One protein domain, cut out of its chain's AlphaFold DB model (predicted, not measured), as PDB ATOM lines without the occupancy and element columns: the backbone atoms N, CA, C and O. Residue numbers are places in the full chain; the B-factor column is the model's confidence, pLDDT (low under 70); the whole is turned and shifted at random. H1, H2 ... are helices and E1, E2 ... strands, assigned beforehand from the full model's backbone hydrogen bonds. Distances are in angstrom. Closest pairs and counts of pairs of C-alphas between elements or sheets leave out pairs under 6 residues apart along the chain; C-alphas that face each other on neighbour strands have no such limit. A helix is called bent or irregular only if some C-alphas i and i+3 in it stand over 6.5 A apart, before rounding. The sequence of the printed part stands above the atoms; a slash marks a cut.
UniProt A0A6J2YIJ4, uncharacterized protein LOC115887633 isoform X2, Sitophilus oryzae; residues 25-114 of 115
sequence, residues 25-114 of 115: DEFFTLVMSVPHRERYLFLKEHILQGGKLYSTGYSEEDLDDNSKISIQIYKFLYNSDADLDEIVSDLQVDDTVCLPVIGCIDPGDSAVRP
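AT A GLANCE: This is residues 25 to 114 of the 115 residues of the protein "uncharacterized protein LOC115887633 isoform X2" of Sitophilus oryzae (UniProt A0A6J2YIJ4). A small sheet of three strands, E1, E2 and E3, makes one end of the domain, and the first part of a long helix, H2, covers one of its faces. H2 then runs on through the middle of the domain, where H3 crosses its later part about perpendicular; nearer the sheet H4 packs on residues 44 to 48 of H2 and H1 meets residues 39 to 43, and the loop of residues 57 to 64 lies at the far end from the sheet. The printed part has 90 residues with four named helices and then three named strands, H1 H2 H3 H4 E1 E2 E3; the sheet's order is E1 E2 E3, antiparallel, and the class is mostly helix. The whole is compact, with a radius of gyration of the C-alphas of 12.5 A and spans of 37 by 25 by 22 A.

HOW THE PARTS SIT: Look first at E1, residues 97 to 99, E2, residues 103 to 106, and E3, residues 109 to 113: they form a meander, each strand the antiparallel neighbour of the one before. In the hairpin E1 and E2, find N 99 and O 103 2.9 A apart, within hydrogen-bond range; in the hairpin E2 and E3, N 104 and O 113 are 3.1 A apart. H2, residues 36 to 56, is on one face of this sheet, two layers, at a height over the sheet of 11.9 A; it runs across the strands, at 82 degrees to E1 on the local plane. H2 is irregular: C-alphas 37 and 40 are 7.4 A apart. It is the hub, touching three helices. With residues 45 to 54 alone it touches H3, residues 65 to 79, about perpendicular at 81 degrees; the closest C-alphas, of His 46 and Ser 70, are 4.3 A apart. With residues 44 to 48 alone it touches H4, residues 84 to 93, at a steep tilt of 60 degrees, closest at the C-alphas of Lys 44 and Leu 91, 5.6 A; H4 only grazes the sheet. H1, residues 25 to 33, only just touches residues 39 to 43 of H2, with 3 pairs of C-alphas within 8 A, the closest those of Val 31 and Arg 39, 6.6 A. H1 and H4 are apart. In H1, H3 and H4 every O i to N i+4 pair is within hydrogen-bond range; in H2, 15 of 17 are.

IN THESE COORDINATES: Find C-alpha 36 at (7.949, 30.218, 26.941); from there H2 runs 31.0 A to C-alpha 56 at (-3.732, 58.299, 20.720). H3 is 21.0 A long, H4 14.5 A and H1 11.9 A. E1 measures 6.4 A, E2 10.4 A and E3 10.0 A, ending at C-alpha 113 at (5.197, 32.342, 39.106).

THE WHOLE: The two C-alphas farthest apart, of Glu 61 and Pro 114, are 38.4 A apart. The printed part has no cut, and no link is long. Mean pLDDT of the printed part is 90.8; residues 109 to 114 are under 70.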
ATOM      1  N   ASP A  25      -9.795  33.894  30.637       94.94
ATOM      2  CA  ASP A  25      -9.423  32.611  30.033       94.94
ATOM      3  C   ASP A  25      -8.821  32.823  28.637       94.94
ATOM      4  O   ASP A  25      -7.845  32.161  28.259       94.94
ATOM      5  N   GLU A  26      -9.367  33.765  27.870       96.88
ATOM      6  CA  GLU A  26      -8.854  34.181  26.569       96.88
ATOM      7  C   GLU A  26      -7.482  34.844  26.700       96.88
ATOM      8  O   GLU A  26      -6.558  34.472  25.971       96.88
ATOM      9  N   PHE A  27      -7.308  35.749  27.667       96.19
ATOM     10  CA  PHE A  27      -6.010  36.349  27.974       96.19
ATOM     11  C   PHE A  27      -4.983  35.284  28.372       96.19
ATOM     12  O   PHE A  27      -3.880  35.241  27.815       96.19
ATOM     13  N   PHE A  28      -5.351  34.370  29.274       94.69
ATOM     14  CA  PHE A  28      -4.472  33.282  29.688       94.69
ATOM     15  C   PHE A  28      -4.080  32.389  28.514       94.69
ATOM     16  O   PHE A  28      -2.899  32.100  28.310       94.69
ATOM     17  N   THR A  29      -5.052  31.986  27.700       95.56
ATOM     18  CA  THR A  29      -4.825  31.131  26.533       95.56
ATOM     19  C   THR A  29      -3.913  31.812  25.517       95.56
ATOM     20  O   THR A  29      -2.974  31.184  25.020       95.56
ATOM     21  N   LEU A  30      -4.140  33.100  25.248       95.75
ATOM     22  CA  LEU A  30      -3.334  33.901  24.336       95.75
ATOM     23  C   LEU A  30      -1.867  33.918  24.773       95.75
ATOM     24  O   LEU A  30      -0.994  33.508  24.006       95.75
ATOM     25  N   VAL A  31      -1.590  34.295  26.023       93.81
ATOM     26  CA  VAL A  31      -0.220  34.380  26.553       93.81
ATOM     27  C   VAL A  31       0.437  33.000  26.630       93.81
ATOM     28  O   VAL A  31       1.610  32.837  26.286       93.81
ATOM     29  N   MET A  32      -0.305  31.970  27.040       92.19
ATOM     30  CA  MET A  32       0.241  30.619  27.190       92.19
ATOM     31  C   MET A  32       0.517  29.922  25.856       92.19
ATOM     32  O   MET A  32       1.375  29.033  25.823       92.19
ATOM     33  N   SER A  33      -0.140  30.350  24.771       95.31
ATOM     34  CA  SER A  33       0.130  29.886  23.405       95.31
ATOM     35  C   SER A  33       1.487  30.349  22.862       95.31
ATOM     36  O   SER A  33       2.060  29.691  21.990       95.31
ATOM     37  N   VAL A  34       2.040  31.435  23.412       94.50
ATOM     38  CA  VAL A  34       3.354  31.963  23.035       94.50
ATOM     39  C   VAL A  34       4.458  31.076  23.631       94.50
ATOM     40  O   VAL A  34       4.382  30.708  24.816       94.50
ATOM     41  N   PRO A  35       5.504  30.716  22.851       92.56
ATOM     42  CA  PRO A  35       6.635  29.949  23.354       92.56
ATOM     43  C   PRO A  35       7.209  30.581  24.613       92.56
ATOM     44  O   PRO A  35       7.418  31.788  24.656       92.56
ATOM     45  N   HIS A  36       7.511  29.756  25.621       88.94
ATOM     46  CA  HIS A  36       7.949  30.218  26.941       88.94
ATOM     47  C   HIS A  36       8.944  31.381  26.849       88.94
ATOM     48  O   HIS A  36       8.634  32.464  27.311       88.94
ATOM     49  N   ARG A  37      10.066  31.198  26.142       89.25
ATOM     50  CA  ARG A  37      11.160  32.183  26.013       89.25
ATOM     51  C   ARG A  37      10.784  33.515  25.345       89.25
ATOM     52  O   ARG A  37      11.593  34.435  25.374       89.25
ATOM     53  N   GLU A  38       9.616  33.605  24.722       93.25
ATOM     54  CA  GLU A  38       9.150  34.770  23.962       93.25
ATOM     55  C   GLU A  38       8.022  35.522  24.682       93.25
ATOM     56  O   GLU A  38       7.716  36.652  24.316       93.25
ATOM     57  N   ARG A  39       7.436  34.945  25.742       93.12
ATOM     58  CA  ARG A  39       6.256  35.505  26.427       93.12
ATOM     59  C   ARG A  39       6.474  36.910  26.960       93.12
ATOM     60  O   ARG A  39       5.607  37.756  26.788       93.12
ATOM     61  N   TYR A  40       7.626  37.158  27.583       93.94
ATOM     62  CA  TYR A  40       7.945  38.483  28.112       93.94
ATOM     63  C   TYR A  40       7.970  39.537  26.994       93.94
ATOM     64  O   TYR A  40       7.339  40.582  27.113       93.94
ATOM     65  N   LEU A  41       8.647  39.240  25.876       95.31
ATOM     66  CA  LEU A  41       8.730  40.157  24.734       95.31
ATOM     67  C   LEU A  41       7.363  40.376  24.087       95.31
ATOM     68  O   LEU A  41       7.002  41.517  23.823       95.31
ATOM     69  N   PHE A  42       6.585  39.308  23.912       96.25
ATOM     70  CA  PHE A  42       5.211  39.392  23.428       96.25
ATOM     71  C   PHE A  42       4.368  40.338  24.297       96.25
ATOM     72  O   PHE A  42       3.759  41.275  23.787       96.25
ATOM     73  N   LEU A  43       4.377  40.144  25.618       95.62
ATOM     74  CA  LEU A  43       3.638  40.992  26.554       95.62
ATOM     75  C   LEU A  43       4.117  42.444  26.501       95.62
ATOM     76  O   LEU A  43       3.295  43.349  26.382       95.62
ATOM     77  N   LYS A  44       5.435  42.667  26.519       96.81
ATOM     78  CA  LYS A  44       6.032  44.000  26.402       96.81
ATOM     79  C   LYS A  44       5.565  44.715  25.138       96.81
ATOM     80  O   LYS A  44       5.094  45.846  25.212       96.81
ATOM     81  N   GLU A  45       5.690  44.072  23.982       97.81
ATOM     82  CA  GLU A  45       5.327  44.664  22.694       97.81
ATOM     83  C   GLU A  45       3.834  44.988  22.633       97.81
ATOM     84  O   GLU A  45       3.463  46.128  22.338       97.81
ATOM     85  N   HIS A  46       2.978  44.025  22.977       98.31
ATOM     86  CA  HIS A  46       1.534  44.184  22.852       98.31
ATOM     87  C   HIS A  46       0.936  45.138  23.894       98.31
ATOM     88  O   HIS A  46       0.088  45.952  23.531       98.31
ATOM     89  N   ILE A  47       1.389  45.118  25.152       97.94
ATOM     90  CA  ILE A  47       0.892  46.042  26.189       97.94
ATOM     91  C   ILE A  47       1.312  47.480  25.862       97.94
ATOM     92  O   ILE A  47       0.471  48.382  25.863       97.94
ATOM     93  N   LEU A  48       2.585  47.713  25.515       98.12
ATOM     94  CA  LEU A  48       3.074  49.062  25.204       98.12
ATOM     95  C   LEU A  48       2.465  49.611  23.907       98.12
ATOM     96  O   LEU A  48       2.090  50.787  23.842       98.12
ATOM     97  N   GLN A  49       2.334  48.779  22.869       97.50
ATOM     98  CA  GLN A  49       1.655  49.176  21.636       97.50
ATOM     99  C   GLN A  49       0.166  49.438  21.881       97.50
ATOM    100  O   GLN A  49      -0.354  50.439  21.390       97.50
ATOM    101  N   GLY A  50      -0.506  48.577  22.647       97.06
ATOM    102  CA  GLY A  50      -1.916  48.713  22.998       97.06
ATOM    103  C   GLY A  50      -2.193  50.018  23.730       97.06
ATOM    104  O   GLY A  50      -3.059  50.779  23.304       97.06
ATOM    105  N   GLY A  51      -1.385  50.352  24.740       96.44
ATOM    106  CA  GLY A  51      -1.516  51.612  25.475       96.44
ATOM    107  C   GLY A  51      -1.262  52.842  24.613       96.44
ATOM    108  O   GLY A  51      -1.975  53.846  24.716       96.44
ATOM    109  N   LYS A  52      -0.302  52.761  23.686       96.12
ATOM    110  CA  LYS A  52      -0.076  53.825  22.703       96.12
ATOM    111  C   LYS A  52      -1.293  54.016  21.797       96.12
ATOM    112  O   LYS A  52      -1.762  55.140  21.673       96.12
ATOM    113  N   LEU A  53      -1.811  52.947  21.194       95.06
ATOM    114  CA  LEU A  53      -2.978  53.010  20.307       95.06
ATOM    115  C   LEU A  53      -4.217  53.523  21.048       95.06
ATOM    116  O   LEU A  53      -4.912  54.403  20.546       95.06
ATOM    117  N   TYR A  54      -4.458  53.016  22.257       91.19
ATOM    118  CA  TYR A  54      -5.592  53.401  23.091       91.19
ATOM    119  C   TYR A  54      -5.543  54.890  23.470       91.19
ATOM    120  O   TYR A  54      -6.543  55.595  23.343       91.19
ATOM    121  N   SER A  55      -4.372  55.404  23.861       92.12
ATOM    122  CA  SER A  55      -4.202  56.813  24.256       92.12
ATOM    123  C   SER A  55      -4.217  57.801  23.086       92.12
ATOM    124  O   SER A  55      -4.706  58.920  23.244       92.12
ATOM    125  N   THR A  56      -3.706  57.425  21.908       91.31
ATOM    126  CA  THR A  56      -3.732  58.299  20.720       91.31
ATOM    127  C   THR A  56      -5.055  58.253  19.962       91.31
ATOM    128  O   THR A  56      -5.276  59.079  19.076       91.31
ATOM    129  N   GLY A  57      -5.921  57.294  20.296       87.56
ATOM    130  CA  GLY A  57      -7.063  56.909  19.480       87.56
ATOM    131  C   GLY A  57      -6.632  56.073  18.273       87.56
ATOM    132  O   GLY A  57      -5.537  56.241  17.728       87.56
ATOM    133  N   TYR A  58      -7.508  55.165  17.852       85.88
ATOM    134  CA  TYR A  58      -7.302  54.285  16.705       85.88
ATOM    135  C   TYR A  58      -8.554  54.234  15.820       85.88
ATOM    136  O   TYR A  58      -9.667  54.503  16.270       85.88
ATOM    137  N   SER A  59      -8.349  53.892  14.548       86.06
ATOM    138  CA  SER A  59      -9.395  53.609  13.560       86.06
ATOM    139  C   SER A  59      -9.314  52.128  13.219       86.06
ATOM    140  O   SER A  59      -8.278  51.677  12.740       86.06
ATOM    141  N   GLU A  60     -10.369  51.358  13.486       76.94
ATOM    142  CA  GLU A  60     -10.326  49.899  13.309       76.94
ATOM    143  C   GLU A  60     -10.088  49.443  11.877       76.94
ATOM    144  O   GLU A  60      -9.479  48.396  11.664       76.94
ATOM    145  N   GLU A  61     -10.541  50.233  10.902       81.50
ATOM    146  CA  GLU A  61     -10.344  49.952   9.479       81.50
ATOM    147  C   GLU A  61      -8.855  49.924   9.099       81.50
ATOM    148  O   GLU A  61      -8.476  49.246   8.144       81.50
ATOM    149  N   ASP A  62      -8.013  50.605   9.881       83.19
ATOM    150  CA  ASP A  62      -6.578  50.749   9.648       83.19
ATOM    151  C   ASP A  62      -5.726  49.801  10.514       83.19
ATOM    152  O   ASP A  62      -4.497  49.812  10.414       83.19
ATOM    153  N   LEU A  63      -6.350  48.986  11.376       91.31
ATOM    154  CA  LEU A  63      -5.634  48.080  12.275       91.31
ATOM    155  C   LEU A  63      -5.417  46.703  11.651       91.31
ATOM    156  O   LEU A  63      -6.363  46.003  11.273       91.31
ATOM    157  N   ASP A  64      -4.158  46.273  11.647       93.88
ATOM    158  CA  ASP A  64      -3.817  44.871  11.451       93.88
ATOM    159  C   ASP A  64      -4.220  44.016  12.665       93.88
ATOM    160  O   ASP A  64      -4.540  44.517  13.749       93.88
ATOM    161  N   ASP A  65      -4.225  42.698  12.477       93.19
ATOM    162  CA  ASP A  65      -4.660  41.762  13.516       93.19
ATOM    163  C   ASP A  65      -3.766  41.828  14.767       93.19
ATOM    164  O   ASP A  65      -4.262  41.713  15.884       93.19
ATOM    165  N   ASN A  66      -2.470  42.119  14.604       94.75
ATOM    166  CA  ASN A  66      -1.555  42.308  15.733       94.75
ATOM    167  C   ASN A  66      -1.924  43.532  16.574       94.75
ATOM    168  O   ASN A  66      -1.924  43.462  17.800       94.75
ATOM    169  N   SER A  67      -2.268  44.646  15.934       95.75
ATOM    170  CA  SER A  67      -2.670  45.870  16.621       95.75
ATOM    171  C   SER A  67      -4.002  45.694  17.343       95.75
ATOM    172  O   SER A  67      -4.173  46.228  18.440       95.75
ATOM    173  N   LYS A  68      -4.921  44.901  16.776       95.25
ATOM    174  CA  LYS A  68      -6.159  44.509  17.464       95.25
ATOM    175  C   LYS A  68      -5.851  43.712  18.726       95.25
ATOM    176  O   LYS A  68      -6.338  44.089  19.784       95.25
ATOM    177  N   ILE A  69      -4.974  42.708  18.647       96.44
ATOM    178  CA  ILE A  69      -4.527  41.933  19.817       96.44
ATOM    179  C   ILE A  69      -3.893  42.842  20.880       96.44
ATOM    180  O   ILE A  69      -4.218  42.727  22.060       96.44
ATOM    181  N   SER A  70      -3.038  43.787  20.475       97.88
ATOM    182  CA  SER A  70      -2.427  44.759  21.393       97.88
ATOM    183  C   SER A  70      -3.481  45.566  22.155       97.88
ATOM    184  O   SER A  70      -3.383  45.732  23.370       97.88
ATOM    185  N   ILE A  71      -4.518  46.041  21.460       96.81
ATOM    186  CA  ILE A  71      -5.616  46.780  22.092       96.81
ATOM    187  C   ILE A  71      -6.443  45.868  23.002       96.81
ATOM    188  O   ILE A  71      -6.788  46.296  24.097       96.81
ATOM    189  N   GLN A  72      -6.723  44.624  22.606       96.50
ATOM    190  CA  GLN A  72      -7.460  43.662  23.437       96.50
ATOM    191  C   GLN A  72      -6.745  43.379  24.758       96.50
ATOM    192  O   GLN A  72      -7.356  43.496  25.818       96.50
ATOM    193  N   ILE A  73      -5.442  43.082  24.703       97.69
ATOM    194  CA  ILE A  73      -4.612  42.866  25.894       97.69
ATOM    195  C   ILE A  73      -4.632  44.107  26.793       97.69
ATOM    196  O   ILE A  73      -4.826  43.997  28.001       97.69
ATOM    197  N   TYR A  74      -4.458  45.297  26.214       97.00
ATOM    198  CA  TYR A  74      -4.447  46.529  26.995       97.00
ATOM    199  C   TYR A  74      -5.817  46.842  27.617       97.00
ATOM    200  O   TYR A  74      -5.874  47.184  28.795       97.00
ATOM    201  N   LYS A  75      -6.922  46.683  26.869       95.69
ATOM    202  CA  LYS A  75      -8.300  46.848  27.374       95.69
ATOM    203  C   LYS A  75      -8.578  45.879  28.523       95.69
ATOM    204  O   LYS A  75      -9.150  46.299  29.524       95.69
ATOM    205  N   PHE A  76      -8.142  44.623  28.410       96.88
ATOM    206  CA  PHE A  76      -8.265  43.639  29.486       96.88
ATOM    207  C   PHE A  76      -7.570  44.116  30.768       96.88
ATOM    208  O   PHE A  76      -8.217  44.197  31.809       96.88
ATOM    209  N   LEU A  77      -6.296  44.516  30.690       96.88
ATOM    210  CA  LEU A  77      -5.559  44.990  31.867       96.88
ATOM    211  C   LEU A  77      -6.155  46.280  32.443       96.88
ATOM    212  O   LEU A  77      -6.312  46.385  33.654       96.88
ATOM    213  N   TYR A  78      -6.548  47.225  31.584       94.69
ATOM    214  CA  TYR A  78      -7.187  48.482  31.981       94.69
ATOM    215  C   TYR A  78      -8.523  48.277  32.710       94.69
ATOM    216  O   TYR A  78      -8.860  49.045  33.606       94.69
ATOM    217  N   ASN A  79      -9.283  47.251  32.327       94.06
ATOM    218  CA  ASN A  79     -10.561  46.905  32.949       94.06
ATOM    219  C   ASN A  79     -10.418  45.930  34.133       94.06
ATOM    220  O   ASN A  79     -11.423  45.597  34.762       94.06
ATOM    221  N   SER A  80      -9.204  45.457  34.421       92.44
ATOM    222  CA  SER A  80      -8.904  44.571  35.548       92.44
ATOM    223  C   SER A  80      -8.504  45.359  36.804       92.44
ATOM    224  O   SER A  80      -8.278  46.564  36.743       92.44
ATOM    225  N   ASP A  81      -8.349  44.673  37.941       88.06
ATOM    226  CA  ASP A  81      -7.811  45.258  39.184       88.06
ATOM    227  C   ASP A  81      -6.270  45.453  39.153       88.06
ATOM    228  O   ASP A  81      -5.643  45.649  40.196       88.06
ATOM    229  N   ALA A  82      -5.631  45.355  37.983       90.25
ATOM    230  CA  ALA A  82      -4.184  45.493  37.837       90.25
ATOM    231  C   ALA A  82      -3.713  46.955  37.941       90.25
ATOM    232  O   ALA A  82      -4.351  47.868  37.414       90.25
ATOM    233  N   ASP A  83      -2.540  47.171  38.548       94.75
ATOM    234  CA  ASP A  83      -1.858  48.468  38.508       94.75
ATOM    235  C   ASP A  83      -1.163  48.642  37.149       94.75
ATOM    236  O   ASP A  83      -0.021  48.236  36.926       94.75
ATOM    237  N   LEU A  84      -1.912  49.183  36.186       95.19
ATOM    238  CA  LEU A  84      -1.443  49.315  34.810       95.19
ATOM    239  C   LEU A  84      -0.269  50.295  34.672       95.19
ATOM    240  O   LEU A  84       0.562  50.114  33.781       95.19
ATOM    241  N   ASP A  85      -0.182  51.306  35.541       95.38
ATOM    242  CA  ASP A  85       0.921  52.270  35.531       95.38
ATOM    243  C   ASP A  85       2.232  51.593  35.965       95.38
ATOM    244  O   ASP A  85       3.267  51.790  35.319       95.38
ATOM    245  N   GLU A  86       2.184  50.748  37.003       96.38
ATOM    246  CA  GLU A  86       3.316  49.917  37.439       96.38
ATOM    247  C   GLU A  86       3.729  48.928  36.340       96.38
ATOM    248  O   GLU A  86       4.878  48.945  35.897       96.38
ATOM    249  N   ILE A  87       2.775  48.170  35.787       96.31
ATOM    250  CA  ILE A  87       3.022  47.219  34.688       96.31
ATOM    251  C   ILE A  87       3.723  47.895  33.504       96.31
ATOM    252  O   ILE A  87       4.703  47.373  32.966       96.31
ATOM    253  N   VAL A  88       3.227  49.053  33.062       96.62
ATOM    254  CA  VAL A  88       3.818  49.783  31.932       96.62
ATOM    255  C   VAL A  88       5.217  50.292  32.279       96.62
ATOM    256  O   VAL A  88       6.101  50.229  31.420       96.62
ATOM    257  N   SER A  89       5.433  50.783  33.502       96.75
ATOM    258  CA  SER A  89       6.747  51.226  33.980       96.75
ATOM    259  C   SER A  89       7.766  50.084  33.951       96.75
ATOM    260  O   SER A  89       8.829  50.235  33.344       96.75
ATOM    261  N   ASP A  90       7.425  48.928  34.519       96.06
ATOM    262  CA  ASP A  90       8.317  47.766  34.628       96.06
ATOM    263  C   ASP A  90       8.690  47.204  33.251       96.06
ATOM    264  O   ASP A  90       9.866  46.983  32.944       96.06
ATOM    265  N   LEU A  91       7.706  47.090  32.352       95.56
ATOM    266  CA  LEU A  91       7.932  46.662  30.970       95.56
ATOM    267  C   LEU A  91       8.879  47.601  30.207       95.56
ATOM    268  O   LEU A  91       9.644  47.148  29.349       95.56
ATOM    269  N   GLN A  92       8.844  48.911  30.479       95.75
ATOM    270  CA  GLN A  92       9.717  49.885  29.816       95.75
ATOM    271  C   GLN A  92      11.182  49.754  30.237       95.75
ATOM    272  O   GLN A  92      12.062  50.009  29.409       95.75
ATOM    273  N   VAL A  93      11.446  49.354  31.481       96.25
ATOM    274  CA  VAL A  93      12.806  49.231  32.034       96.25
ATOM    275  C   VAL A  93      13.356  47.805  32.016       96.25
ATOM    276  O   VAL A  93      14.470  47.590  32.487       96.25
ATOM    277  N   ASP A  94      12.625  46.863  31.419       93.31
ATOM    278  CA  ASP A  94      12.978  45.444  31.410       93.31
ATOM    279  C   ASP A  94      13.094  44.855  32.823       93.31
ATOM    280  O   ASP A  94      14.087  44.202  33.147       93.31
ATOM    281  N   ASP A  95      12.074  45.090  33.654       93.88
ATOM    282  CA  ASP A  95      11.923  44.460  34.969       93.88
ATOM    283  C   ASP A  95      10.835  43.369  34.961       93.88
ATOM    284  O   ASP A  95      10.157  43.111  33.964       93.88
ATOM    285  N   THR A  96      10.713  42.685  36.091       91.94
ATOM    286  CA  THR A  96       9.671  41.712  36.401       91.94
ATOM    287  C   THR A  96       8.302  42.364  36.296       91.94
ATOM    288  O   THR A  96       8.055  43.370  36.944       91.94
ATOM    289  N   VAL A  97       7.388  41.752  35.547       92.62
ATOM    290  CA  VAL A  97       6.003  42.222  35.435       92.62
ATOM    291  C   VAL A  97       5.056  41.194  36.040       92.62
ATOM    292  O   VAL A  97       5.147  40.007  35.724       92.62
ATOM    293  N   CYS A  98       4.131  41.633  36.893       91.56
ATOM    294  CA  CYS A  98       3.095  40.780  37.470       91.56
ATOM    295  C   CYS A  98       1.740  41.089  36.833       91.56
ATOM    296  O   CYS A  98       1.243  42.208  36.903       91.56
ATOM    297  N   LEU A  99       1.149  40.079  36.197       91.38
ATOM    298  CA  LEU A  99      -0.100  40.203  35.453       91.38
ATOM    299  C   LEU A  99      -1.207  39.380  36.121       91.38
ATOM    300  O   LEU A  99      -0.932  38.312  36.681       91.38
ATOM    301  N   PRO A 100      -2.472  39.828  36.044       87.62
ATOM    302  CA  PRO A 100      -3.597  39.050  36.544       87.62
ATOM    303  C   PRO A 100      -3.657  37.688  35.838       87.62
ATOM    304  O   PRO A 100      -3.350  37.582  34.650       87.62
ATOM    305  N   VAL A 101      -4.043  36.645  36.585       85.81
ATOM    306  CA  VAL A 101      -4.203  35.241  36.138       85.81
ATOM    307  C   VAL A 101      -2.897  34.531  35.730       85.81
ATOM    308  O   VAL A 101      -2.732  33.340  35.993       85.81
ATOM    309  N   ILE A 102      -1.947  35.247  35.128       86.19
ATOM    310  CA  ILE A 102      -0.660  34.731  34.645       86.19
ATOM    311  C   ILE A 102       0.425  34.789  35.719       86.19
ATOM    312  O   ILE A 102       1.377  34.024  35.642       86.19
ATOM    313  N   GLY A 103       0.313  35.664  36.716       88.00
ATOM    314  CA  GLY A 103       1.352  35.849  37.723       88.00
ATOM    315  C   GLY A 103       2.554  36.638  37.196       88.00
ATOM    316  O   GLY A 103       2.418  37.439  36.268       88.00
ATOM    317  N   CYS A 104       3.723  36.454  37.810       90.62
ATOM    318  CA  CYS A 104       4.908  37.263  37.504       90.62
ATOM    319  C   CYS A 104       5.825  36.605  36.465       90.62
ATOM    320  O   CYS A 104       5.991  35.381  36.464       90.62
ATOM    321  N   ILE A 105       6.411  37.428  35.590       89.25
ATOM    322  CA  ILE A 105       7.295  37.033  34.488       89.25
ATOM    323  C   ILE A 105       8.521  37.953  34.477       89.25
ATOM    324  O   ILE A 105       8.369  39.172  34.413       89.25
ATOM    325  N   ASP A 106       9.720  37.366  34.448       88.94
ATOM    326  CA  ASP A 106      10.981  38.110  34.404       88.94
ATOM    327  C   ASP A 106      11.526  38.194  32.958       88.94
ATOM    328  O   ASP A 106      11.344  37.273  32.143       88.94
ATOM    329  N   PRO A 107      12.306  39.236  32.628       83.88
ATOM    330  CA  PRO A 107      13.087  39.270  31.400       83.88
ATOM    331  C   PRO A 107      14.166  38.178  31.434       83.88
ATOM    332  O   PRO A 107      15.158  38.249  32.156       83.88
ATOM    333  N   GLY A 108      13.975  37.133  30.628       75.00
ATOM    334  CA  GLY A 108      14.897  35.994  30.527       75.00
ATOM    335  C   GLY A 108      14.529  34.777  31.384       75.00
ATOM    336  O   GLY A 108      15.020  33.685  31.088       75.00
ATOM    337  N   ASP A 109      13.620  34.919  32.353       66.31
ATOM    338  CA  ASP A 109      12.942  33.805  33.029       66.31
ATOM    339  C   ASP A 109      11.435  33.937  32.812       66.31
ATOM    340  O   ASP A 109      10.694  34.545  33.574       66.31
ATOM    341  N   SER A 110      10.974  33.375  31.696       59.72
ATOM    342  CA  SER A 110       9.579  33.492  31.268       59.72
ATOM    343  C   SER A 110       8.630  32.500  31.960       59.72
ATOM    344  O   SER A 110       7.563  32.167  31.424       59.72
ATOM    345  N   ALA A 111       9.059  31.973  33.110       59.81
ATOM    346  CA  ALA A 111       8.287  31.051  33.917       59.81
ATOM    347  C   ALA A 111       7.265  31.838  34.730       59.81
ATOM    348  O   ALA A 111       7.615  32.667  35.558       59.81
ATOM    349  N   VAL A 112       5.995  31.521  34.501       58.44
ATOM    350  CA  VAL A 112       4.868  31.995  35.302       58.44
ATOM    351  C   VAL A 112       5.076  31.587  36.759       58.44
ATOM    352  O   VAL A 112       5.132  30.391  37.069       58.44
ATOM    353  N   ARG A 113       5.180  32.570  37.655       56.97
ATOM    354  CA  ARG A 113       5.197  32.342  39.106       56.97
ATOM    355  C   ARG A 113       3.821  32.675  39.686       56.97
ATOM    356  O   ARG A 113       3.328  33.763  39.396       56.97
ATOM    357  N   PRO A 114       3.201  31.780  40.481       53.97
ATOM    358  CA  PRO A 114       1.939  32.089  41.140       53.97
ATOM    359  C   PRO A 114       2.090  33.337  42.011       53.97
ATOM    360  O   PRO A 114       3.103  33.471  42.706       53.97
TER     361      PRO A 114